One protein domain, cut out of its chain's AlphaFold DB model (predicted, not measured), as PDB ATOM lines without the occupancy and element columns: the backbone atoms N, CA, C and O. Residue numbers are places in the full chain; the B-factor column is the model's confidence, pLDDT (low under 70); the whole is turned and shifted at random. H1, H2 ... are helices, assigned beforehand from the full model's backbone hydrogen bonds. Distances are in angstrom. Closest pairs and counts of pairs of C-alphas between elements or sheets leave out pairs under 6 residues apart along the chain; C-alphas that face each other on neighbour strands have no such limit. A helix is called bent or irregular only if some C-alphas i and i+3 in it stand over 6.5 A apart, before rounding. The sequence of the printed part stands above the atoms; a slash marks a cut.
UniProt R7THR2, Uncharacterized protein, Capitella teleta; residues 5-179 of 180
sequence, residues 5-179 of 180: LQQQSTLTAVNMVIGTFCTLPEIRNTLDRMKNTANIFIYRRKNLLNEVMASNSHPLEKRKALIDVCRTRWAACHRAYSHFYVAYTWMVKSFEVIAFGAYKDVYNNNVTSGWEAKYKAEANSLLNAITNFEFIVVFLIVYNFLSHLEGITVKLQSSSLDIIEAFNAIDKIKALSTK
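AT A GLANCE: This is residues 5 to 179 of the 180 residues of an uncharacterized protein of Capitella teleta (UniProt R7THR2). What shape do these atoms make? A head of crossed helices, H2 to H6, sits near the start of one very long helix, H7, which makes the longest axis; residues 165 to 179, of which 165 to 177 belong to H7, stick out alone. H1 runs beside part of H7, and the first arm of the bent helix H4 packs on H7 too. What is it built of? The printed part has 175 residues with seven named helices, H1 to H7 in order, and no named strand: all helix. It is loose, with a radius of gyration of the C-alphas of 22.1 A and spans of 81 by 34 by 23 A.

HOW THE PARTS SIT: What touches the longest helix? H7, residues 133 to 177, touches H2, residues 25 to 44, about perpendicular at 90 degrees, through residues 135 to 142 and 26 to 30; the closest C-alphas, of Phe 135 and Thr 30, are 5.9 A apart. With residues 153 to 160 it only just touches residues 7 to 11 of H1, residues 5 to 21, with 3 pairs of C-alphas within 8 A, the closest Gln 7 and Ser 160 at 6.5 A, at a shallow tilt of 6 degrees, opposite ways. Where is the hub? H4, residues 74 to 100, was assigned as one helix by its hydrogen bonds but is bent, with C-alphas 86 and 89 7.6 A apart; H4a, residues 74 to 86, touches residues 143 to 150 of H7, closest at C-alphas His 78 and Leu 146, 5.9 A. H4b, residues 89 to 100, touches H6, residues 117 to 131, closest at C-alphas Ala 99 and Lys 120, 4.2 A, and with residues 90 to 94 touches H3, residues 46 to 55, closest at C-alphas Trp 90 and Met 53, 6.2 A. H4b only just touches H5, residues 109 to 112, with 3 pairs within 8 A, through residues 97 to 98; the closest C-alphas, Val 97 and Thr 112, are 5.5 A apart. Are the backbones complete? Every O i to N i+4 pair is within hydrogen-bond range in H3, H4a, H4b, H6 and H7, against 11 of 13 in H1 and 15 of 16 in H2; H5 is too short for one.

IN THESE COORDINATES: Where do the ends lie? H1 begins at C-alpha 5 (20.355, -14.837, -59.871), and H7 ends at C-alpha 177 (16.342, -41.099, -68.286). How long are the helices? H7 measures 66.5 A, H2 27.7 A, H1 24.6 A and H6 20.7 A.

THE WHOLE: Which link is long? H3 to H4, 18 residues; the printed part has no cut. Where is confidence low? Residues 5 to 14, 56 to 63, 71 to 73, 75 and 177 to 179 are under 70.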
ATOM      1  N   LEU A   5      20.469 -16.293 -59.760       44.09
ATOM      2  CA  LEU A   5      20.355 -14.837 -59.871       44.09
ATOM      3  C   LEU A   5      18.965 -14.288 -59.488       44.09
ATOM      4  O   LEU A   5      18.872 -13.138 -59.063       44.09
ATOM      5  N   GLN A   6      17.888 -15.074 -59.611       45.59
ATOM      6  CA  GLN A   6      16.523 -14.596 -59.320       45.59
ATOM      7  C   GLN A   6      16.213 -14.485 -57.817       45.59
ATOM      8  O   GLN A   6      15.474 -13.592 -57.415       45.59
ATOM      9  N   GLN A   7      16.820 -15.323 -56.969       47.03
ATOM     10  CA  GLN A   7      16.638 -15.247 -55.512       47.03
ATOM     11  C   GLN A   7      17.411 -14.058 -54.909       47.03
ATOM     12  O   GLN A   7      16.981 -13.439 -53.936       47.03
ATOM     13  N   GLN A   8      18.525 -13.676 -55.546       51.94
ATOM     14  CA  GLN A   8      19.283 -12.474 -55.206       51.94
ATOM     15  C   GLN A   8      18.533 -11.191 -55.605       51.94
ATOM     16  O   GLN A   8      18.638 -10.187 -54.904       51.94
ATOM     17  N   SER A   9      17.758 -11.190 -56.697       56.91
ATOM     18  CA  SER A   9      17.167  -9.962 -57.251       56.91
ATOM     19  C   SER A   9      15.992  -9.412 -56.432       56.91
ATOM     20  O   SER A   9      15.923  -8.203 -56.215       56.91
ATOM     21  N   THR A  10      15.112 -10.268 -55.903       57.97
ATOM     22  CA  THR A  10      13.954  -9.845 -55.086       57.97
ATOM     23  C   THR A  10      14.378  -9.350 -53.707       57.97
ATOM     24  O   THR A  10      13.924  -8.295 -53.267       57.97
ATOM     25  N   LEU A  11      15.313 -10.048 -53.051       62.62
ATOM     26  CA  LEU A  11      15.877  -9.596 -51.776       62.62
ATOM     27  C   LEU A  11      16.612  -8.256 -51.932       62.62
ATOM     28  O   LEU A  11      16.516  -7.379 -51.076       62.62
ATOM     29  N   THR A  12      17.319  -8.082 -53.052       65.94
ATOM     30  CA  THR A  12      18.017  -6.831 -53.377       65.94
ATOM     31  C   THR A  12      17.031  -5.693 -53.653       65.94
ATOM     32  O   THR A  12      17.262  -4.579 -53.192       65.94
ATOM     33  N   ALA A  13      15.902  -5.955 -54.318       69.88
ATOM     34  CA  ALA A  13      14.859  -4.952 -54.543       69.88
ATOM     35  C   ALA A  13      14.223  -4.466 -53.229       69.88
ATOM     36  O   ALA A  13      14.111  -3.260 -53.011       69.88
ATOM     37  N   VAL A  14      13.889  -5.384 -52.316       69.56
ATOM     38  CA  VAL A  14      13.356  -5.037 -50.985       69.56
ATOM     39  C   VAL A  14      14.378  -4.231 -50.175       69.56
ATOM     40  O   VAL A  14      14.026  -3.213 -49.578       69.56
ATOM     41  N   ASN A  15      15.660  -4.612 -50.221       71.94
ATOM     42  CA  ASN A  15      16.739  -3.851 -49.582       71.94
ATOM     43  C   ASN A  15      16.829  -2.417 -50.105       71.94
ATOM     44  O   ASN A  15      17.028  -1.498 -49.314       71.94
ATOM     45  N   MET A  16      16.689  -2.219 -51.419       74.62
ATOM     46  CA  MET A  16      16.750  -0.892 -52.032       74.62
ATOM     47  C   MET A  16      15.561  -0.021 -51.628       74.62
ATOM     48  O   MET A  16      15.763   1.122 -51.231       74.62
ATOM     49  N   VAL A  17      14.337  -0.559 -51.660       76.31
ATOM     50  CA  VAL A  17      13.131   0.181 -51.243       76.31
ATOM     51  C   VAL A  17      13.240   0.620 -49.784       76.31
ATOM     52  O   VAL A  17      12.975   1.777 -49.466       76.31
ATOM     53  N   ILE A  18      13.691  -0.272 -48.901       70.56
ATOM     54  CA  ILE A  18      13.868   0.040 -47.478       70.56
ATOM     55  C   ILE A  18      15.018   1.025 -47.275       70.56
ATOM     56  O   ILE A  18      14.881   1.954 -46.486       70.56
ATOM     57  N   GLY A  19      16.121   0.874 -48.011       73.12
ATOM     58  CA  GLY A  19      17.226   1.828 -47.996       73.12
ATOM     59  C   GLY A  19      16.753   3.245 -48.313       73.12
ATOM     60  O   GLY A  19      17.062   4.162 -47.558       73.12
ATOM     61  N   THR A  20      15.940   3.405 -49.360       77.88
ATOM     62  CA  THR A  20      15.311   4.682 -49.729       77.88
ATOM     63  C   THR A  20      14.315   5.160 -48.675       77.88
ATOM     64  O   THR A  20      14.315   6.326 -48.312       77.88
ATOM     65  N   PHE A  21      13.489   4.279 -48.115       78.62
ATOM     66  CA  PHE A  21      12.555   4.651 -47.051       78.62
ATOM     67  C   PHE A  21      13.283   5.165 -45.798       78.62
ATOM     68  O   PHE A  21      12.877   6.153 -45.192       78.62
ATOM     69  N   CYS A  22      14.418   4.558 -45.446       76.44
ATOM     70  CA  CYS A  22      15.262   4.990 -44.335       76.44
ATOM     71  C   CYS A  22      15.992   6.324 -44.581       76.44
ATOM     72  O   CYS A  22      16.595   6.843 -43.638       76.44
ATOM     73  N   THR A  23      15.961   6.891 -45.797       81.19
ATOM     74  CA  THR A  23      16.492   8.243 -46.054       81.19
ATOM     75  C   THR A  23      15.474   9.348 -45.796       81.19
ATOM     76  O   THR A  23      15.888  10.499 -45.635       81.19
ATOM     77  N   LEU A  24      14.179   9.020 -45.697       87.50
ATOM     78  CA  LEU A  24      13.140   9.986 -45.347       87.50
ATOM     79  C   LEU A  24      13.455  10.619 -43.980       87.50
ATOM     80  O   LEU A  24      13.752   9.878 -43.033       87.50
ATOM     81  N   PRO A  25      13.437  11.960 -43.853       89.69
ATOM     82  CA  PRO A  25      13.911  12.651 -42.657       89.69
ATOM     83  C   PRO A  25      13.264  12.163 -41.362       89.69
ATOM     84  O   PRO A  25      13.969  11.929 -40.388       89.69
ATOM     85  N   GLU A  26      11.955  11.951 -41.360       88.88
ATOM     86  CA  GLU A  26      11.155  11.540 -40.207       88.88
ATOM     87  C   GLU A  26      11.582  10.151 -39.714       88.88
ATOM     88  O   GLU A  26      11.796   9.917 -38.520       88.88
ATOM     89  N   ILE A  27      11.789   9.228 -40.655       87.44
ATOM     90  CA  ILE A  27      12.199   7.848 -40.377       87.44
ATOM     91  C   ILE A  27      13.656   7.809 -39.947       87.44
ATOM     92  O   ILE A  27      13.993   7.144 -38.970       87.44
ATOM     93  N   ARG A  28      14.523   8.559 -40.627       87.44
ATOM     94  CA  ARG A  28      15.931   8.698 -40.253       87.44
ATOM     95  C   ARG A  28      16.076   9.275 -38.846       87.44
ATOM     96  O   ARG A  28      16.822   8.730 -38.040       87.44
ATOM     97  N   ASN A  29      15.330  10.327 -38.525       91.00
ATOM     98  CA  ASN A  29      15.336  10.943 -37.200       91.00
ATOM     99  C   ASN A  29      14.851   9.952 -36.134       91.00
ATOM    100  O   ASN A  29      15.447   9.853 -35.062       91.00
ATOM    101  N   THR A  30      13.808   9.178 -36.441       91.19
ATOM    102  CA  THR A  30      13.288   8.123 -35.559       91.19
ATOM    103  C   THR A  30      14.320   7.019 -35.340       91.19
ATOM    104  O   THR A  30      14.592   6.656 -34.197       91.19
ATOM    105  N   LEU A  31      14.969   6.539 -36.404       88.12
ATOM    106  CA  LEU A  31      16.062   5.562 -36.342       88.12
ATOM    107  C   LEU A  31      17.221   6.052 -35.470       88.12
ATOM    108  O   LEU A  31      17.792   5.275 -34.706       88.12
ATOM    109  N   ASP A  32      17.553   7.334 -35.563       89.62
ATOM    110  CA  ASP A  32      18.660   7.936 -34.826       89.62
ATOM    111  C   ASP A  32      18.337   8.088 -33.348       89.62
ATOM    112  O   ASP A  32      19.144   7.709 -32.495       89.62
ATOM    113  N   ARG A  33      17.123   8.544 -33.030       92.06
ATOM    114  CA  ARG A  33      16.608   8.559 -31.656       92.06
ATOM    115  C   ARG A  33      16.580   7.143 -31.079       92.06
ATOM    116  O   ARG A  33      17.090   6.932 -29.981       92.06
ATOM    117  N   MET A  34      16.084   6.160 -31.834       91.50
ATOM    118  CA  MET A  34      16.052   4.750 -31.433       91.50
ATOM    119  C   MET A  34      17.462   4.225 -31.135       91.50
ATOM    120  O   MET A  34      17.704   3.664 -30.066       91.50
ATOM    121  N   LYS A  35      18.416   4.478 -32.039       88.94
ATOM    122  CA  LYS A  35      19.815   4.067 -31.899       88.94
ATOM    123  C   LYS A  35      20.483   4.680 -30.673       88.94
ATOM    124  O   LYS A  35      21.075   3.958 -29.876       88.94
ATOM    125  N   ASN A  36      20.374   5.996 -30.501       90.00
ATOM    126  CA  ASN A  36      20.973   6.701 -29.366       90.00
ATOM    127  C   ASN A  36      20.437   6.159 -28.039       90.00
ATOM    128  O   ASN A  36      21.199   5.890 -27.111       90.00
ATOM    129  N   THR A  37      19.131   5.918 -27.993       90.31
ATOM    130  CA  THR A  37      18.446   5.399 -26.814       90.31
ATOM    131  C   THR A  37      18.870   3.962 -26.503       90.31
ATOM    132  O   THR A  37      19.249   3.659 -25.371       90.31
ATOM    133  N   ALA A  38      18.878   3.075 -27.504       88.50
ATOM    134  CA  ALA A  38      19.315   1.691 -27.339       88.50
ATOM    135  C   ALA A  38      20.784   1.608 -26.892       88.50
ATOM    136  O   ALA A  38      21.115   0.841 -25.988       88.50
ATOM    137  N   ASN A  39      21.659   2.442 -27.459       88.12
ATOM    138  CA  ASN A  39      23.091   2.434 -27.164       88.12
ATOM    139  C   ASN A  39      23.414   2.762 -25.703       88.12
ATOM    140  O   ASN A  39      24.339   2.172 -25.142       88.12
ATOM    141  N   ILE A  40      22.643   3.636 -25.048       86.62
ATOM    142  CA  ILE A  40      22.833   3.884 -23.612       86.62
ATOM    143  C   ILE A  40      22.663   2.595 -22.814       86.62
ATOM    144  O   ILE A  40      23.491   2.292 -21.954       86.62
ATOM    145  N   PHE A  41      21.634   1.806 -23.106       85.56
ATOM    146  CA  PHE A  41      21.388   0.564 -22.381       85.56
ATOM    147  C   PHE A  41      22.297  -0.578 -22.826       85.56
ATOM    148  O   PHE A  41      22.686  -1.383 -21.989       85.56
ATOM    149  N   ILE A  42      22.697  -0.631 -24.097       82.62
ATOM    150  CA  ILE A  42      23.639  -1.646 -24.588       82.62
ATOM    151  C   ILE A  42      25.010  -1.473 -23.919       82.62
ATOM    152  O   ILE A  42      25.571  -2.450 -23.426       82.62
ATOM    153  N   TYR A  43      25.532  -0.243 -23.867       80.88
ATOM    154  CA  TYR A  43      26.926  -0.004 -23.480       80.88
ATOM    155  C   TYR A  43      27.114   0.533 -22.061       80.88
ATOM    156  O   TYR A  43      28.120   0.232 -21.428       80.88
ATOM    157  N   ARG A  44      26.186   1.351 -21.549       79.94
ATOM    158  CA  ARG A  44      26.401   2.110 -20.300       79.94
ATOM    159  C   ARG A  44      25.484   1.683 -19.159       79.94
ATOM    160  O   ARG A  44      25.869   1.810 -18.001       79.94
ATOM    161  N   ARG A  45      24.265   1.224 -19.457       81.25
ATOM    162  CA  ARG A  45      23.177   1.066 -18.470       81.25
ATOM    163  C   ARG A  45      22.434  -0.273 -18.572       81.25
ATOM    164  O   ARG A  45      21.269  -0.363 -18.199       81.25
ATOM    165  N   LYS A  46      23.111  -1.326 -19.035       81.31
ATOM    166  CA  LYS A  46      22.526  -2.668 -19.211       81.31
ATOM    167  C   LYS A  46      21.932  -3.240 -17.921       81.31
ATOM    168  O   LYS A  46      20.852  -3.819 -17.950       81.31
ATOM    169  N   ASN A  47      22.626  -3.050 -16.797       82.44
ATOM    170  CA  ASN A  47      22.209  -3.587 -15.497       82.44
ATOM    171  C   ASN A  47      20.901  -2.952 -15.013       82.44
ATOM    172  O   ASN A  47      19.984  -3.682 -14.660       82.44
ATOM    173  N   LEU A  48      20.782  -1.624 -15.124       83.69
ATOM    174  CA  LEU A  48      19.553  -0.895 -14.802       83.69
ATOM    175  C   LEU A  48      18.365  -1.425 -15.611       83.69
ATOM    176  O   LEU A  48      17.321  -1.740 -15.049       83.69
ATOM    177  N   LEU A  49      18.530  -1.559 -16.933       82.94
ATOM    178  CA  LEU A  49      17.451  -2.063 -17.780       82.94
ATOM    179  C   LEU A  49      17.053  -3.486 -17.367       82.94
ATOM    180  O   LEU A  49      15.870  -3.796 -17.303       82.94
ATOM    181  N   ASN A  50      18.024  -4.347 -17.044       82.69
ATOM    182  CA  ASN A  50      17.753  -5.707 -16.577       82.69
ATOM    183  C   ASN A  50      16.991  -5.740 -15.244       82.69
ATOM    184  O   ASN A  50      16.104  -6.575 -15.094       82.69
ATOM    185  N   GLU A  51      17.303  -4.848 -14.304       81.06
ATOM    186  CA  GLU A  51      16.604  -4.733 -13.015       81.06
ATOM    187  C   GLU A  51      15.167  -4.231 -13.193       81.06
ATOM    188  O   GLU A  51      14.224  -4.801 -12.635       81.06
ATOM    189  N   VAL A  52      14.975  -3.228 -14.055       83.12
ATOM    190  CA  VAL A  52      13.645  -2.740 -14.437       83.12
ATOM    191  C   VAL A  52      12.842  -3.858 -15.115       83.12
ATOM    192  O   VAL A  52      11.691  -4.098 -14.755       83.12
ATOM    193  N   MET A  53      13.448  -4.615 -16.033       81.50
ATOM    194  CA  MET A  53      12.822  -5.778 -16.681       81.50
ATOM    195  C   MET A  53      12.553  -6.949 -15.720       81.50
ATOM    196  O   MET A  53      11.668  -7.764 -15.977       81.50
ATOM    197  N   ALA A  54      13.329  -7.085 -14.641       78.62
ATOM    198  CA  ALA A  54      13.154  -8.136 -13.640       78.62
ATOM    199  C   ALA A  54      12.005  -7.859 -12.676       78.62
ATOM    200  O   ALA A  54      11.303  -8.795 -12.307       78.62
ATOM    201  N   SER A  55      11.788  -6.594 -12.325       73.75
ATOM    202  CA  SER A  55      10.768  -6.210 -11.344       73.75
ATOM    203  C   SER A  55       9.382  -6.012 -11.976       73.75
ATOM    204  O   SER A  55       8.367  -6.102 -11.293       73.75
ATOM    205  N   ASN A  56       9.310  -5.779 -13.293       66.50
ATOM    206  CA  ASN A  56       8.051  -5.707 -14.041       66.50
ATOM    207  C   ASN A  56       7.601  -7.114 -14.480       66.50
ATOM    208  O   ASN A  56       7.701  -7.481 -15.651       66.50
ATOM    209  N   SER A  57       7.126  -7.909 -13.523       53.72
ATOM    210  CA  SER A  57       6.652  -9.292 -13.683       53.72
ATOM    211  C   SER A  57       5.327  -9.402 -14.455       53.72
ATOM    212  O   SER A  57       4.322  -9.866 -13.919       53.72
ATOM    213  N   HIS A  58       5.302  -9.018 -15.730       50.00
ATOM    214  CA  HIS A  58       4.274  -9.488 -16.661       50.00
ATOM    215  C   HIS A  58       4.942 -10.254 -17.810       50.00
ATOM    216  O   HIS A  58       5.700  -9.660 -18.577       50.00
ATOM    217  N   PRO A  59       4.687 -11.572 -17.952       51.25
ATOM    218  CA  PRO A  59       5.327 -12.435 -18.944       51.25
ATOM    219  C   PRO A  59       4.727 -12.241 -20.346       51.25
ATOM    220  O   PRO A  59       4.586 -13.203 -21.094       51.25
ATOM    221  N   LEU A  60       4.316 -11.020 -20.697       50.16
ATOM    222  CA  LEU A  60       3.569 -10.780 -21.931       50.16
ATOM    223  C   LEU A  60       4.452 -10.950 -23.175       50.16
ATOM    224  O   LEU A  60       3.951 -11.406 -24.196       50.16
ATOM    225  N   GLU A  61       5.768 -10.723 -23.078       55.66
ATOM    226  CA  GLU A  61       6.707 -11.009 -24.168       55.66
ATOM    227  C   GLU A  61       8.049 -11.547 -23.650       55.66
ATOM    228  O   GLU A  61       8.613 -11.068 -22.663       55.66
ATOM    229  N   LYS A  62       8.588 -12.574 -24.326       60.81
ATOM    230  CA  LYS A  62       9.918 -13.122 -24.019       60.81
ATOM    231  C   LYS A  62      10.955 -12.011 -24.184       60.81
ATOM    232  O   LYS A  62      11.047 -11.421 -25.258       60.81
ATOM    233  N   ARG A  63      11.754 -11.763 -23.139       66.44
ATOM    234  CA  ARG A  63      12.838 -10.767 -23.151       66.44
ATOM    235  C   ARG A  63      13.687 -10.917 -24.410       66.44
ATOM    236  O   ARG A  63      14.224 -11.993 -24.675       66.44
ATOM    237  N   LYS A  64      13.851  -9.820 -25.144       71.56
ATOM    238  CA  LYS A  64      14.768  -9.738 -26.278       71.56
ATOM    239  C   LYS A  64      15.892  -8.770 -25.930       71.56
ATOM    240  O   LYS A  64      15.639  -7.642 -25.524       71.56
ATOM    241  N   ALA A  65      17.139  -9.216 -26.056       75.31
ATOM    242  CA  ALA A  65      18.293  -8.353 -25.810       75.31
ATOM    243  C   ALA A  65      18.316  -7.217 -26.838       75.31
ATOM    244  O   ALA A  65      18.212  -7.504 -28.022       75.31
ATOM    245  N   LEU A  66      18.470  -5.957 -26.425       80.94
ATOM    246  CA  LEU A  66      18.591  -4.842 -27.372       80.94
ATOM    247  C   LEU A  66      19.721  -5.088 -28.384       80.94
ATOM    248  O   LEU A  66      20.784  -5.604 -28.033       80.94
ATOM    249  N   ILE A  67      19.476  -4.713 -29.639       83.06
ATOM    250  CA  ILE A  67      20.417  -4.860 -30.755       83.06
ATOM    251  C   ILE A  67      20.686  -3.470 -31.329       83.06
ATOM    252  O   ILE A  67      19.775  -2.645 -31.395       83.06
ATOM    253  N   ASP A  68      21.929  -3.219 -31.746       76.88
ATOM    254  CA  ASP A  68      22.266  -1.982 -32.452       76.88
ATOM    255  C   ASP A  68      21.473  -1.859 -33.762       76.88
ATOM    256  O   ASP A  68      21.217  -2.826 -34.486       76.88
ATOM    257  N   VAL A  69      21.093  -0.629 -34.074       75.81
ATOM    258  CA  VAL A  69      20.254  -0.316 -35.222       75.81
ATOM    259  C   VAL A  69      21.139  -0.171 -36.455       75.81
ATOM    260  O   VAL A  69      21.887   0.801 -36.610       75.81
ATOM    261  N   CYS A  70      21.030  -1.132 -37.372       72.06
ATOM    262  CA  CYS A  70      21.644  -1.033 -38.691       72.06
ATOM    263  C   CYS A  70      20.686  -0.331 -39.664       72.06
ATOM    264  O   CYS A  70      19.663  -0.897 -40.036       72.06
ATOM    265  N   ARG A  71      21.038   0.881 -40.113       61.03
ATOM    266  CA  ARG A  71      20.173   1.709 -40.977       61.03
ATOM    267  C   ARG A  71      19.912   1.112 -42.367       61.03
ATOM    268  O   ARG A  71      18.858   1.353 -42.934       61.03
ATOM    269  N   THR A  72      20.863   0.365 -42.933       61.38
ATOM    270  CA  THR A  72      20.849  -0.025 -44.360       61.38
ATOM    271  C   THR A  72      20.561  -1.502 -44.615       61.38
ATOM    272  O   THR A  72      20.362  -1.898 -45.760       61.38
ATOM    273  N   ARG A  73      20.532  -2.347 -43.578       68.25
ATOM    274  CA  ARG A  73      20.276  -3.789 -43.732       68.25
ATOM    275  C   ARG A  73      18.916  -4.122 -43.152       68.25
ATOM    276  O   ARG A  73      18.794  -4.248 -41.938       68.25
ATOM    277  N   TRP A  74      17.914  -4.306 -44.009       74.38
ATOM    278  CA  TRP A  74      16.518  -4.427 -43.577       74.38
ATOM    279  C   TRP A  74      16.278  -5.485 -42.495       74.38
ATOM    280  O   TRP A  74      15.643  -5.177 -41.500       74.38
ATOM    281  N   ALA A  75      16.824  -6.697 -42.638       68.50
ATOM    282  CA  ALA A  75      16.584  -7.782 -41.689       68.50
ATOM    283  C   ALA A  75      17.185  -7.458 -40.314       68.50
ATOM    284  O   ALA A  75      16.627  -7.813 -39.279       68.50
ATOM    285  N   ALA A  76      18.316  -6.746 -40.297       74.06
ATOM    286  CA  ALA A  76      18.922  -6.250 -39.067       74.06
ATOM    287  C   ALA A  76      18.142  -5.054 -38.499       74.06
ATOM    288  O   ALA A  76      17.949  -4.984 -37.290       74.06
ATOM    289  N   CYS A  77      17.653  -4.156 -39.360       76.56
ATOM    290  CA  CYS A  77      16.811  -3.023 -38.986       76.56
ATOM    291  C   CYS A  77      15.497  -3.501 -38.351       76.56
ATOM    292  O   CYS A  77      15.212  -3.149 -37.212       76.56
ATOM    293  N   HIS A  78      14.753  -4.386 -39.023       82.69
ATOM    294  CA  HIS A  78      13.516  -4.983 -38.519       82.69
ATOM    295  C   HIS A  78      13.733  -5.699 -37.185       82.69
ATOM    296  O   HIS A  78      13.004  -5.465 -36.221       82.69
ATOM    297  N   ARG A  79      14.789  -6.516 -37.087       83.25
ATOM    298  CA  ARG A  79      15.127  -7.196 -35.836       83.25
ATOM    299  C   ARG A  79      15.412  -6.199 -34.712       83.25
ATOM    300  O   ARG A  79      14.893  -6.374 -33.614       83.25
ATOM    301  N   ALA A  80      16.177  -5.139 -34.977       87.00
ATOM    302  CA  ALA A  80      16.434  -4.088 -33.996       87.00
ATOM    303  C   ALA A  80      15.138  -3.371 -33.570       87.00
ATOM    304  O   ALA A  80      14.925  -3.192 -32.374       87.00
ATOM    305  N   TYR A  81      14.239  -3.059 -34.512       88.75
ATOM    306  CA  TYR A  81      12.911  -2.501 -34.225       88.75
ATOM    307  C   TYR A  81      12.076  -3.413 -33.328       88.75
ATOM    308  O   TYR A  81      11.545  -2.951 -32.326       88.75
ATOM    309  N   SER A  82      11.989  -4.709 -33.639       87.62
ATOM    310  CA  SER A  82      11.229  -5.664 -32.824       87.62
ATOM    311  C   SER A  82      11.786  -5.768 -31.406       87.62
ATOM    312  O   SER A  82      11.030  -5.823 -30.442       87.62
ATOM    313  N   HIS A  83      13.110  -5.755 -31.250       89.12
ATOM    314  CA  HIS A  83      13.739  -5.791 -29.932       89.12
ATOM    315  C   HIS A  83      13.511  -4.488 -29.157       89.12
ATOM    316  O   HIS A  83      13.242  -4.529 -27.959       89.12
ATOM    317  N   PHE A  84      13.578  -3.344 -29.840       90.62
ATOM    318  CA  PHE A  84      13.281  -2.045 -29.248       90.62
ATOM    319  C   PHE A  84      11.809  -1.925 -28.841       90.62
ATOM    320  O   PHE A  84      11.534  -1.447 -27.750       90.62
ATOM    321  N   TYR A  85      10.874  -2.401 -29.671       90.56
ATOM    322  CA  TYR A  85       9.434  -2.403 -29.393       90.56
ATOM    323  C   TYR A  85       9.110  -3.165 -28.109       90.56
ATOM    324  O   TYR A  85       8.515  -2.599 -27.195       90.56
ATOM    325  N   VAL A  86       9.603  -4.403 -28.006       87.56
ATOM    326  CA  VAL A  86       9.452  -5.242 -26.807       87.56
ATOM    327  C   VAL A  86      10.038  -4.526 -25.581       87.56
ATOM    328  O   VAL A  86       9.453  -4.545 -24.504       87.56
ATOM    329  N   ALA A  87      11.185  -3.853 -25.740       87.81
ATOM    330  CA  ALA A  87      11.886  -3.185 -24.644       87.81
ATOM    331  C   ALA A  87      11.382  -1.772 -24.295       87.81
ATOM    332  O   ALA A  87      11.794  -1.216 -23.273       87.81
ATOM    333  N   TYR A  88      10.518  -1.182 -25.122       90.94
ATOM    334  CA  TYR A  88      10.223   0.251 -25.113       90.94
ATOM    335  C   TYR A  88       9.714   0.741 -23.756       90.94
ATOM    336  O   TYR A  88      10.240   1.703 -23.194       90.94
ATOM    337  N   THR A  89       8.738   0.039 -23.180       90.69
ATOM    338  CA  THR A  89       8.123   0.429 -21.902       90.69
ATOM    339  C   THR A  89       9.117   0.376 -20.738       90.69
ATOM    340  O   THR A  89       9.115   1.258 -19.880       90.69
ATOM    341  N   TRP A  90      10.018  -0.609 -20.718       88.31
ATOM    342  CA  TRP A  90      11.068  -0.706 -19.699       88.31
ATOM    343  C   TRP A  90      12.148   0.356 -19.883       88.31
ATOM    344  O   TRP A  90      12.685   0.858 -18.897       88.31
ATOM    345  N   MET A  91      12.453   0.738 -21.123       91.38
ATOM    346  CA  MET A  91      13.382   1.829 -21.407       91.38
ATOM    347  C   MET A  91      12.830   3.174 -20.934       91.38
ATOM    348  O   MET A  91      13.555   3.916 -20.273       91.38
ATOM    349  N   VAL A  92      11.549   3.454 -21.196       93.50
ATOM    350  CA  VAL A  92      10.850   4.645 -20.683       93.50
ATOM    351  C   VAL A  92      10.938   4.695 -19.156       93.50
ATOM    352  O   VAL A  92      11.497   5.649 -18.614       93.50
ATOM    353  N   LYS A  93      10.544   3.608 -18.474       91.62
ATOM    354  CA  LYS A  93      10.649   3.495 -17.010       91.62
ATOM    355  C   LYS A  93      12.072   3.712 -16.502       91.62
ATOM    356  O   LYS A  93      12.284   4.403 -15.512       91.62
ATOM    357  N   SER A  94      13.063   3.146 -17.187       91.69
ATOM    358  CA  SER A  94      14.473   3.300 -16.815       91.69
ATOM    359  C   SER A  94      14.933   4.757 -16.902       91.69
ATOM    360  O   SER A  94      15.696   5.209 -16.048       91.69
ATOM    361  N   PHE A  95      14.472   5.520 -17.898       94.38
ATOM    362  CA  PHE A  95      14.781   6.947 -17.964       94.38
ATOM    363  C   PHE A  95      14.050   7.759 -16.906       94.38
ATOM    364  O   PHE A  95      14.661   8.666 -16.355       94.38
ATOM    365  N   GLU A  96      12.802   7.436 -16.573       93.94
ATOM    366  CA  GLU A  96      12.072   8.099 -15.484       93.94
ATOM    367  C   GLU A  96      12.754   7.863 -14.124       93.94
ATOM    368  O   GLU A  96      12.875   8.787 -13.315       93.94
ATOM    369  N   VAL A  97      13.288   6.655 -13.900       92.12
ATOM    370  CA  VAL A  97      14.139   6.340 -12.743       92.12
ATOM    371  C   VAL A  97      15.375   7.241 -12.710       92.12
ATOM    372  O   VAL A  97      15.650   7.853 -11.681       92.12
ATOM    373  N   ILE A  98      16.113   7.371 -13.819       91.69
ATOM    374  CA  ILE A  98      17.326   8.204 -13.848       91.69
ATOM    375  C   ILE A  98      16.974   9.690 -13.697       91.69
ATOM    376  O   ILE A  98      17.531  10.372 -12.839       91.69
ATOM    377  N   ALA A  99      16.074  10.201 -14.538       93.31
ATOM    378  CA  ALA A  99      15.768  11.621 -14.667       93.31
ATOM    379  C   ALA A  99      15.091  12.182 -13.412       93.31
ATOM    380  O   ALA A  99      15.465  13.258 -12.939       93.31
ATOM    381  N   PHE A 100      14.136  11.439 -12.849       91.81
ATOM    382  CA  PHE A 100      13.251  11.935 -11.795       91.81
ATOM    383  C   PHE A 100      13.401  11.185 -10.469       91.81
ATOM    384  O   PHE A 100      12.869  11.632  -9.455       91.81
ATOM    385  N   GLY A 101      14.132  10.067 -10.438       87.69
ATOM    386  CA  GLY A 101      14.135   9.181  -9.273       87.69
ATOM    387  C   GLY A 101      12.757   8.559  -9.039       87.69
ATOM    388  O   GLY A 101      12.342   8.430  -7.888       87.69
ATOM    389  N   ALA A 102      12.024   8.263 -10.116       87.25
ATOM    390  CA  ALA A 102      10.693   7.669 -10.060       87.25
ATOM    391  C   ALA A 102      10.724   6.223  -9.523       87.25
ATOM    392  O   ALA A 102      11.782   5.595  -9.460       87.25
ATOM    393  N   TYR A 103       9.546   5.689  -9.174       86.94
ATOM    394  CA  TYR A 103       9.337   4.276  -8.820       86.94
ATOM    395  C   TYR A 103      10.158   3.772  -7.618       86.94
ATOM    396  O   TYR A 103      10.639   2.637  -7.611       86.94
ATOM    397  N   LYS A 104      10.335   4.611  -6.590       84.25
ATOM    398  CA  LYS A 104      11.083   4.262  -5.362       84.25
ATOM    399  C   LYS A 104      10.425   3.159  -4.533       84.25
ATOM    400  O   LYS A 104      11.086   2.522  -3.726       84.25
ATOM    401  N   ASP A 105       9.126   2.978  -4.712       83.75
ATOM    402  CA  ASP A 105       8.304   1.923  -4.130       83.75
ATOM    403  C   ASP A 105       8.450   0.584  -4.870       83.75
ATOM    404  O   ASP A 105       8.220  -0.470  -4.283       83.75
ATOM    405  N   VAL A 106       8.864   0.617  -6.143       82.81
ATOM    406  CA  VAL A 106       8.980  -0.568  -7.011       82.81
ATOM    407  C   VAL A 106      10.422  -1.067  -7.109       82.81
ATOM    408  O   VAL A 106      10.654  -2.275  -7.135       82.81
ATOM    409  N   TYR A 107      11.399  -0.159  -7.180       81.50
ATOM    410  CA  TYR A 107      12.814  -0.501  -7.336       81.50
ATOM    411  C   TYR A 107      13.633  -0.100  -6.112       81.50
ATOM    412  O   TYR A 107      13.349   0.885  -5.431       81.50
ATOM    413  N   ASN A 108      14.712  -0.841  -5.873       77.06
ATOM    414  CA  ASN A 108      15.609  -0.601  -4.752       77.06
ATOM    415  C   ASN A 108      16.299   0.783  -4.851       77.06
ATOM    416  O   ASN A 108      16.540   1.325  -5.934       77.06
ATOM    417  N   ASN A 109      16.621   1.370  -3.698       78.69
ATOM    418  CA  ASN A 109      17.140   2.733  -3.573       78.69
ATOM    419  C   ASN A 109      18.515   2.914  -4.244       78.69
ATOM    420  O   ASN A 109      18.857   4.008  -4.686       78.69
ATOM    421  N   ASN A 110      19.291   1.835  -4.373       77.06
ATOM    422  CA  ASN A 110      20.554   1.802  -5.121       77.06
ATOM    423  C   ASN A 110      20.382   2.079  -6.629       77.06
ATOM    424  O   ASN A 110      21.343   2.471  -7.284       77.06
ATOM    425  N   VAL A 111      19.177   1.887  -7.169       77.31
ATOM    426  CA  VAL A 111      18.839   2.100  -8.584       77.31
ATOM    427  C   VAL A 111      18.161   3.456  -8.801       77.31
ATOM    428  O   VAL A 111      18.363   4.108  -9.826       77.31
ATOM    429  N   THR A 112      17.365   3.912  -7.832       78.25
ATOM    430  CA  THR A 112      16.532   5.123  -7.943       78.25
ATOM    431  C   THR A 112      17.192   6.395  -7.409       78.25
ATOM    432  O   THR A 112      16.671   7.495  -7.614       78.25
ATOM    433  N   SER A 113      18.357   6.286  -6.763       79.19
ATOM    434  CA  SER A 113      19.078   7.415  -6.164       79.19
ATOM    435  C   SER A 113      20.545   7.495  -6.614       79.19
ATOM    436  O   SER A 113      21.069   6.587  -7.250       79.19
ATOM    437  N   GLY A 114      21.209   8.625  -6.343       84.06
ATOM    438  CA  GLY A 114      22.640   8.808  -6.640       84.06
ATOM    439  C   GLY A 114      22.989   9.246  -8.071       84.06
ATOM    440  O   GLY A 114      24.166   9.349  -8.409       84.06
ATOM    441  N   TRP A 115      22.002   9.542  -8.920       87.62
ATOM    442  CA  TRP A 115      22.253  10.001 -10.290       87.62
ATOM    443  C   TRP A 115      22.794  11.437 -10.342       87.62
ATOM    444  O   TRP A 115      22.137  12.379  -9.894       87.62
ATOM    445  N   GLU A 116      23.969  11.616 -10.954       90.25
ATOM    446  CA  GLU A 116      24.541  12.941 -11.225       90.25
ATOM    447  C   GLU A 116      23.661  13.768 -12.176       90.25
ATOM    448  O   GLU A 116      23.049  13.233 -13.105       90.25
ATOM    449  N   ALA A 117      23.682  15.096 -12.014       91.19
ATOM    450  CA  ALA A 117      22.878  16.032 -12.806       91.19
ATOM    451  C   ALA A 117      23.045  15.853 -14.326       91.19
ATOM    452  O   ALA A 117      22.062  15.892 -15.062       91.19
ATOM    453  N   LYS A 118      24.270  15.570 -14.796       92.44
ATOM    454  CA  LYS A 118      24.546  15.332 -16.223       92.44
ATOM    455  C   LYS A 118      23.797  14.111 -16.773       92.44
ATOM    456  O   LYS A 118      23.263  14.166 -17.875       92.44
ATOM    457  N   TYR A 119      23.704  13.033 -15.990       89.81
ATOM    458  CA  TYR A 119      22.994  11.816 -16.391       89.81
ATOM    459  C   TYR A 119      21.479  11.997 -16.313       89.81
ATOM    460  O   TYR A 119      20.765  11.453 -17.151       89.81
ATOM    461  N   LYS A 120      20.991  12.800 -15.360       92.88
ATOM    462  CA  LYS A 120      19.576  13.187 -15.292       92.88
ATOM    463  C   LYS A 120      19.151  14.002 -16.510       92.88
ATOM    464  O   LYS A 120      18.117  13.714 -17.101       92.88
ATOM    465  N   ALA A 121      19.965  14.979 -16.909       94.06
ATOM    466  CA  ALA A 121      19.709  15.801 -18.088       94.06
ATOM    467  C   ALA A 121      19.733  14.973 -19.385       94.06
ATOM    468  O   ALA A 121      18.816  15.086 -20.196       94.06
ATOM    469  N   GLU A 122      20.734  14.097 -19.549       93.75
ATOM    470  CA  GLU A 122      20.834  13.162 -20.683       93.75
ATOM    471  C   GLU A 122      19.600  12.241 -20.755       93.75
ATOM    472  O   GLU A 122      18.972  12.127 -21.808       93.75
ATOM    473  N   ALA A 123      19.203  11.644 -19.624       93.12
ATOM    474  CA  ALA A 123      18.026  10.782 -19.539       93.12
ATOM    475  C   ALA A 123      16.725  11.527 -19.857       93.12
ATOM    476  O   ALA A 123      15.918  11.025 -20.630       93.12
ATOM    477  N   ASN A 124      16.533  12.731 -19.312       95.69
ATOM    478  CA  ASN A 124      15.343  13.540 -19.575       95.69
ATOM    479  C   ASN A 124      15.252  13.954 -21.054       95.69
ATOM    480  O   ASN A 124      14.185  13.904 -21.657       95.69
ATOM    481  N   SER A 125      16.381  14.329 -21.665       95.31
ATOM    482  CA  SER A 125      16.437  14.666 -23.091       95.31
ATOM    483  C   SER A 125      16.028  13.481 -23.970       95.31
ATOM    484  O   SER A 125      15.204  13.640 -24.871       95.31
ATOM    485  N   LEU A 126      16.550  12.287 -23.680       94.62
ATOM    486  CA  LEU A 126      16.215  11.078 -24.432       94.62
ATOM    487  C   LEU A 126      14.792  10.600 -24.176       94.62
ATOM    488  O   LEU A 126      14.125  10.205 -25.128       94.62
ATOM    489  N   LEU A 127      14.312  10.691 -22.934       96.06
ATOM    490  CA  LEU A 127      12.927  10.398 -22.587       96.06
ATOM    491  C   LEU A 127      11.985  11.250 -23.440       96.06
ATOM    492  O   LEU A 127      11.176  10.693 -24.172       96.06
ATOM    493  N   ASN A 128      12.175  12.571 -23.452       96.00
ATOM    494  CA  ASN A 128      11.380  13.479 -24.282       96.00
ATOM    495  C   ASN A 128      11.492  13.163 -25.781       96.00
ATOM    496  O   ASN A 128      10.521  13.309 -26.520       96.00
ATOM    497  N   ALA A 129      12.659  12.713 -26.251       94.56
ATOM    498  CA  ALA A 129      12.849  12.354 -27.653       94.56
ATOM    499  C   ALA A 129      12.039  11.113 -28.069       94.56
ATOM    500  O   ALA A 129      11.567  11.067 -29.207       94.56
ATOM    501  N   ILE A 130      11.884  10.131 -27.170       95.00
ATOM    502  CA  ILE A 130      11.189   8.861 -27.444       95.00
ATOM    503  C   ILE A 130       9.723   8.835 -26.991       95.00
ATOM    504  O   ILE A 130       8.999   7.912 -27.357       95.00
ATOM    505  N   THR A 131       9.277   9.808 -26.193       95.75
ATOM    506  CA  THR A 131       7.869   9.961 -25.779       95.75
ATOM    507  C   THR A 131       7.136  11.060 -26.547       95.75
ATOM    508  O   THR A 131       5.923  11.204 -26.406       95.75
ATOM    509  N   ASN A 132       7.838  11.819 -27.394       94.94
ATOM    510  CA  ASN A 132       7.208  12.769 -28.305       94.94
ATOM    511  C   ASN A 132       6.254  12.041 -29.271       94.94
ATOM    512  O   ASN A 132       6.597  11.005 -29.846       94.94
ATOM    513  N   PHE A 133       5.078  12.632 -29.486       93.12
ATOM    514  CA  PHE A 133       4.045  12.151 -30.401       93.12
ATOM    515  C   PHE A 133       4.573  11.787 -31.798       93.12
ATOM    516  O   PHE A 133       4.288  10.697 -32.289       93.12
ATOM    517  N   GLU A 134       5.383  12.653 -32.414       93.19
ATOM    518  CA  GLU A 134       5.979  12.418 -33.735       93.19
ATOM    519  C   GLU A 134       6.800  11.125 -33.743       93.19
ATOM    520  O   GLU A 134       6.643  10.288 -34.630       93.19
ATOM    521  N   PHE A 135       7.632  10.924 -32.714       94.31
ATOM    522  CA  PHE A 135       8.438   9.715 -32.597       94.31
ATOM    523  C   PHE A 135       7.554   8.478 -32.475       94.31
ATOM    524  O   PHE A 135       7.773   7.521 -33.204       94.31
ATOM    525  N   ILE A 136       6.553   8.493 -31.588       94.94
ATOM    526  CA  ILE A 136       5.679   7.335 -31.348       94.94
ATOM    527  C   ILE A 136       4.935   6.947 -32.629       94.94
ATOM    528  O   ILE A 136       4.907   5.772 -32.994       94.94
ATOM    529  N   VAL A 137       4.366   7.928 -33.335       94.75
ATOM    530  CA  VAL A 137       3.617   7.692 -34.575       94.75
ATOM    531  C   VAL A 137       4.525   7.099 -35.648       94.75
ATOM    532  O   VAL A 137       4.212   6.041 -36.196       94.75
ATOM    533  N   VAL A 138       5.671   7.729 -35.921       93.69
ATOM    534  CA  VAL A 138       6.603   7.240 -36.947       93.69
ATOM    535  C   VAL A 138       7.158   5.871 -36.557       93.69
ATOM    536  O   VAL A 138       7.191   4.967 -37.387       93.69
ATOM    537  N   PHE A 139       7.522   5.672 -35.290       93.31
ATOM    538  CA  PHE A 139       8.007   4.397 -34.768       93.31
ATOM    539  C   PHE A 139       7.005   3.258 -35.006       93.31
ATOM    540  O   PHE A 139       7.386   2.210 -35.532       93.31
ATOM    541  N   LEU A 140       5.723   3.466 -34.687       92.81
ATOM    542  CA  LEU A 140       4.673   2.463 -34.888       92.81
ATOM    543  C   LEU A 140       4.378   2.208 -36.370       92.81
ATOM    544  O   LEU A 140       4.159   1.060 -36.757       92.81
ATOM    545  N   ILE A 141       4.393   3.247 -37.210       91.06
ATOM    546  CA  ILE A 141       4.219   3.101 -38.664       91.06
ATOM    547  C   ILE A 141       5.350   2.252 -39.245       91.06
ATOM    548  O   ILE A 141       5.088   1.280 -39.954       91.06
ATOM    549  N   VAL A 142       6.602   2.583 -38.917       87.94
ATOM    550  CA  VAL A 142       7.773   1.849 -39.409       87.94
ATOM    551  C   VAL A 142       7.750   0.408 -38.907       87.94
ATOM    552  O   VAL A 142       7.981  -0.508 -39.693       87.94
ATOM    553  N   TYR A 143       7.421   0.182 -37.632       88.88
ATOM    554  CA  TYR A 143       7.334  -1.165 -37.073       88.88
ATOM    555  C   TYR A 143       6.284  -2.026 -37.786       88.88
ATOM    556  O   TYR A 143       6.597  -3.142 -38.207       88.88
ATOM    557  N   ASN A 144       5.070  -1.503 -37.987       87.94
ATOM    558  CA  ASN A 144       4.011  -2.218 -38.704       87.94
ATOM    559  C   ASN A 144       4.409  -2.510 -40.154       87.94
ATOM    560  O   ASN A 144       4.267  -3.638 -40.624       87.94
ATOM    561  N   PHE A 145       4.964  -1.518 -40.853       84.19
ATOM    562  CA  PHE A 145       5.410  -1.680 -42.234       84.19
ATOM    563  C   PHE A 145       6.493  -2.756 -42.365       84.19
ATOM    564  O   PHE A 145       6.373  -3.664 -43.189       84.19
ATOM    565  N   LEU A 146       7.526  -2.707 -41.517       82.12
ATOM    566  CA  LEU A 146       8.606  -3.693 -41.537       82.12
ATOM    567  C   LEU A 146       8.115  -5.098 -41.150       82.12
ATOM    568  O   LEU A 146       8.543  -6.068 -41.775       82.12
ATOM    569  N   SER A 147       7.187  -5.209 -40.195       83.81
ATOM    570  CA  SER A 147       6.597  -6.495 -39.784       83.81
ATOM    571  C   SER A 147       5.815  -7.154 -40.928       83.81
ATOM    572  O   SER A 147       5.938  -8.355 -41.172       83.81
ATOM    573  N   HIS A 148       5.049  -6.370 -41.693       82.62
ATOM    574  CA  HIS A 148       4.353  -6.876 -42.880       82.62
ATOM    575  C   HIS A 148       5.320  -7.270 -44.002       82.62
ATOM    576  O   HIS A 148       5.133  -8.312 -44.639       82.62
ATOM    577  N   LEU A 149       6.372  -6.477 -44.227       78.38
ATOM    578  CA  LEU A 149       7.400  -6.797 -45.217       78.38
ATOM    579  C   LEU A 149       8.174  -8.071 -44.874       78.38
ATOM    580  O   LEU A 149       8.520  -8.820 -45.788       78.38
ATOM    581  N   GLU A 150       8.417  -8.360 -43.594       78.75
ATOM    582  CA  GLU A 150       9.025  -9.628 -43.180       78.75
ATOM    583  C   GLU A 150       8.153 -10.816 -43.605       78.75
ATOM    584  O   GLU A 150       8.644 -11.734 -44.266       78.75
ATOM    585  N   GLY A 151       6.846 -10.763 -43.330       77.75
ATOM    586  CA  GLY A 151       5.908 -11.813 -43.733       77.75
ATOM    587  C   GLY A 151       5.850 -12.033 -45.249       77.75
ATOM    588  O   GLY A 151       5.810 -13.174 -45.710       77.75
ATOM    589  N   ILE A 152       5.888 -10.955 -46.040       77.19
ATOM    590  CA  ILE A 152       5.942 -11.040 -47.509       77.19
ATOM    591  C   ILE A 152       7.273 -11.647 -47.966       77.19
ATOM    592  O   ILE A 152       7.291 -12.516 -48.837       77.19
ATOM    593  N   THR A 153       8.383 -11.233 -47.357       75.06
ATOM    594  CA  THR A 153       9.721 -11.701 -47.732       75.06
ATOM    595  C   THR A 153       9.877 -13.196 -47.478       75.06
ATOM    596  O   THR A 153      10.361 -13.905 -48.355       75.06
ATOM    597  N   VAL A 154       9.408 -13.699 -46.331       75.06
ATOM    598  CA  VAL A 154       9.441 -15.137 -46.010       75.06
ATOM    599  C   VAL A 154       8.638 -15.946 -47.030       75.06
ATOM    600  O   VAL A 154       9.119 -16.965 -47.521       75.06
ATOM    601  N   LYS A 155       7.446 -15.468 -47.411       77.25
ATOM    602  CA  LYS A 155       6.623 -16.127 -48.436       77.25
ATOM    603  C   LYS A 155       7.328 -16.167 -49.792       77.25
ATOM    604  O   LYS A 155       7.404 -17.229 -50.398       77.25
ATOM    605  N   LEU A 156       7.892 -15.042 -50.238       73.69
ATOM    606  CA  LEU A 156       8.627 -14.968 -51.506       73.69
ATOM    607  C   LEU A 156       9.869 -15.869 -51.513       73.69
ATOM    608  O   LEU A 156      10.152 -16.525 -52.515       73.69
ATOM    609  N   GLN A 157      10.598 -15.930 -50.395       71.94
ATOM    610  CA  GLN A 157      11.747 -16.821 -50.240       71.94
ATOM    611  C   GLN A 157      11.336 -18.294 -50.316       71.94
ATOM    612  O   GLN A 157      11.988 -19.046 -51.036       71.94
ATOM    613  N   SER A 158      10.251 -18.681 -49.635       74.50
ATOM    614  CA  SER A 158       9.695 -20.040 -49.692       74.50
ATOM    615  C   SER A 158       9.309 -20.416 -51.118       74.50
ATOM    616  O   SER A 158       9.809 -21.404 -51.639       74.50
ATOM    617  N   SER A 159       8.520 -19.579 -51.800       75.38
ATOM    618  CA  SER A 159       8.108 -19.856 -53.181       75.38
ATOM    619  C   SER A 159       9.299 -19.967 -54.135       75.38
ATOM    620  O   SER A 159       9.291 -20.786 -55.050       75.38
ATOM    621  N   SER A 160      10.352 -19.170 -53.929       74.00
ATOM    622  CA  SER A 160      11.575 -19.295 -54.723       74.00
ATOM    623  C   SER A 160      12.319 -20.607 -54.458       74.00
ATOM    624  O   SER A 160      12.921 -21.134 -55.392       74.00
ATOM    625  N   LEU A 161      12.325 -21.109 -53.219       76.75
ATOM    626  CA  LEU A 161      12.930 -22.402 -52.889       76.75
ATOM    627  C   LEU A 161      12.152 -23.544 -53.544       76.75
ATOM    628  O   LEU A 161      12.770 -24.374 -54.206       76.75
ATOM    629  N   ASP A 162      10.820 -23.513 -53.466       77.19
ATOM    630  CA  ASP A 162       9.947 -24.524 -54.075       77.19
ATOM    631  C   ASP A 162      10.203 -24.656 -55.588       77.19
ATOM    632  O   ASP A 162      10.326 -25.758 -56.127       77.19
ATOM    633  N   ILE A 163      10.362 -23.524 -56.287       80.25
ATOM    634  CA  ILE A 163      10.684 -23.501 -57.723       80.25
ATOM    635  C   ILE A 163      12.048 -24.156 -57.995       80.25
ATOM    636  O   ILE A 163      12.181 -24.938 -58.937       80.25
ATOM    637  N   ILE A 164      13.069 -23.850 -57.190       78.75
ATOM    638  CA  ILE A 164      14.418 -24.410 -57.354       78.75
ATOM    639  C   ILE A 164      14.408 -25.923 -57.111       78.75
ATOM    640  O   ILE A 164      15.008 -26.676 -57.883       78.75
ATOM    641  N   GLU A 165      13.716 -26.384 -56.072       83.25
ATOM    642  CA  GLU A 165      13.575 -27.810 -55.778       83.25
ATOM    643  C   GLU A 165      12.861 -28.558 -56.909       83.25
ATOM    644  O   GLU A 165      13.325 -29.626 -57.318       83.25
ATOM    645  N   ALA A 166      11.813 -27.965 -57.490       83.38
ATOM    646  CA  ALA A 166      11.122 -28.524 -58.648       83.38
ATOM    647  C   ALA A 166      12.051 -28.677 -59.868       83.38
ATOM    648  O   ALA A 166      12.072 -29.735 -60.502       83.38
ATOM    649  N   PHE A 167      12.877 -27.670 -60.178       84.12
ATOM    650  CA  PHE A 167      13.865 -27.778 -61.259       84.12
ATOM    651  C   PHE A 167      14.914 -28.862 -60.981       84.12
ATOM    652  O   PHE A 167      15.201 -29.674 -61.863       84.12
ATOM    653  N   ASN A 168      15.429 -28.939 -59.752       84.06
ATOM    654  CA  ASN A 168      16.389 -29.973 -59.359       84.06
ATOM    655  C   ASN A 168      15.796 -31.387 -59.472       84.06
ATOM    656  O   ASN A 168      16.501 -32.328 -59.844       84.06
ATOM    657  N   ALA A 169      14.506 -31.557 -59.163       84.69
ATOM    658  CA  ALA A 169      13.805 -32.825 -59.341       84.69
ATOM    659  C   ALA A 169      13.701 -33.214 -60.827       84.69
ATOM    660  O   ALA A 169      13.993 -34.356 -61.181       84.69
ATOM    661  N   ILE A 170      13.372 -32.260 -61.706       86.50
ATOM    662  CA  ILE A 170      13.330 -32.478 -63.162       86.50
ATOM    663  C   ILE A 170      14.712 -32.866 -63.702       86.50
ATOM    664  O   ILE A 170      14.817 -33.797 -64.501       86.50
ATOM    665  N   ASP A 171      15.777 -32.195 -63.264       88.38
ATOM    666  CA  ASP A 171      17.137 -32.491 -63.724       88.38
ATOM    667  C   ASP A 171      17.605 -33.885 -63.273       88.38
ATOM    668  O   ASP A 171      18.224 -34.610 -64.057       88.38
ATOM    669  N   LYS A 172      17.234 -34.323 -62.061       86.62
ATOM    670  CA  LYS A 172      17.466 -35.705 -61.600       86.62
ATOM    671  C   LYS A 172      16.734 -36.733 -62.467       86.62
ATOM    672  O   LYS A 172      17.333 -37.741 -62.835       86.62
ATOM    673  N   ILE A 173      15.471 -36.478 -62.818       85.75
ATOM    674  CA  ILE A 173      14.685 -37.357 -63.703       85.75
ATOM    675  C   ILE A 173      15.336 -37.445 -65.087       85.75
ATOM    676  O   ILE A 173      15.513 -38.542 -65.614       85.75
ATOM    677  N   LYS A 174      15.759 -36.310 -65.656       83.38
ATOM    678  CA  LYS A 174      16.459 -36.282 -66.948       83.38
ATOM    679  C   LYS A 174      17.748 -37.096 -66.915       83.38
ATOM    680  O   LYS A 174      17.967 -37.888 -67.824       83.38
ATOM    681  N   ALA A 175      18.562 -36.945 -65.868       80.50
ATOM    682  CA  ALA A 175      19.821 -37.675 -65.717       80.50
ATOM    683  C   ALA A 175      19.629 -39.196 -65.563       80.50
ATOM    684  O   ALA A 175      20.474 -39.971 -66.007       80.50
ATOM    685  N   LEU A 176      18.525 -39.634 -64.950       76.38
ATOM    686  CA  LEU A 176      18.151 -41.050 -64.876       76.38
ATOM    687  C   LEU A 176      17.654 -41.573 -66.231       76.38
ATOM    688  O   LEU A 176      18.047 -42.656 -66.649       76.38
ATOM    689  N   SER A 177      16.861 -40.774 -66.950       67.00
ATOM    690  CA  SER A 177      16.342 -41.099 -68.286       67.00
ATOM    691  C   SER A 177      17.418 -41.195 -69.373       67.00
ATOM    692  O   SER A 177      17.139 -41.771 -70.414       67.00
ATOM    693  N   THR A 178      18.611 -40.624 -69.178       62.19
ATOM    694  CA  THR A 178      19.722 -40.721 -70.152       62.19
ATOM    695  C   THR A 178      20.637 -41.925 -69.913       62.19
ATOM    696  O   THR A 178      21.574 -42.136 -70.677       62.19
ATOM    697  N   LYS A 179      20.413 -42.682 -68.831       54.91
ATOM    698  CA  LYS A 179      21.175 -43.891 -68.478       54.91
ATOM    699  C   LYS A 179      20.464 -45.200 -68.853       54.91
ATOM    700  O   LYS A 179      21.009 -46.263 -68.566       54.91
TER     701      LYS A 179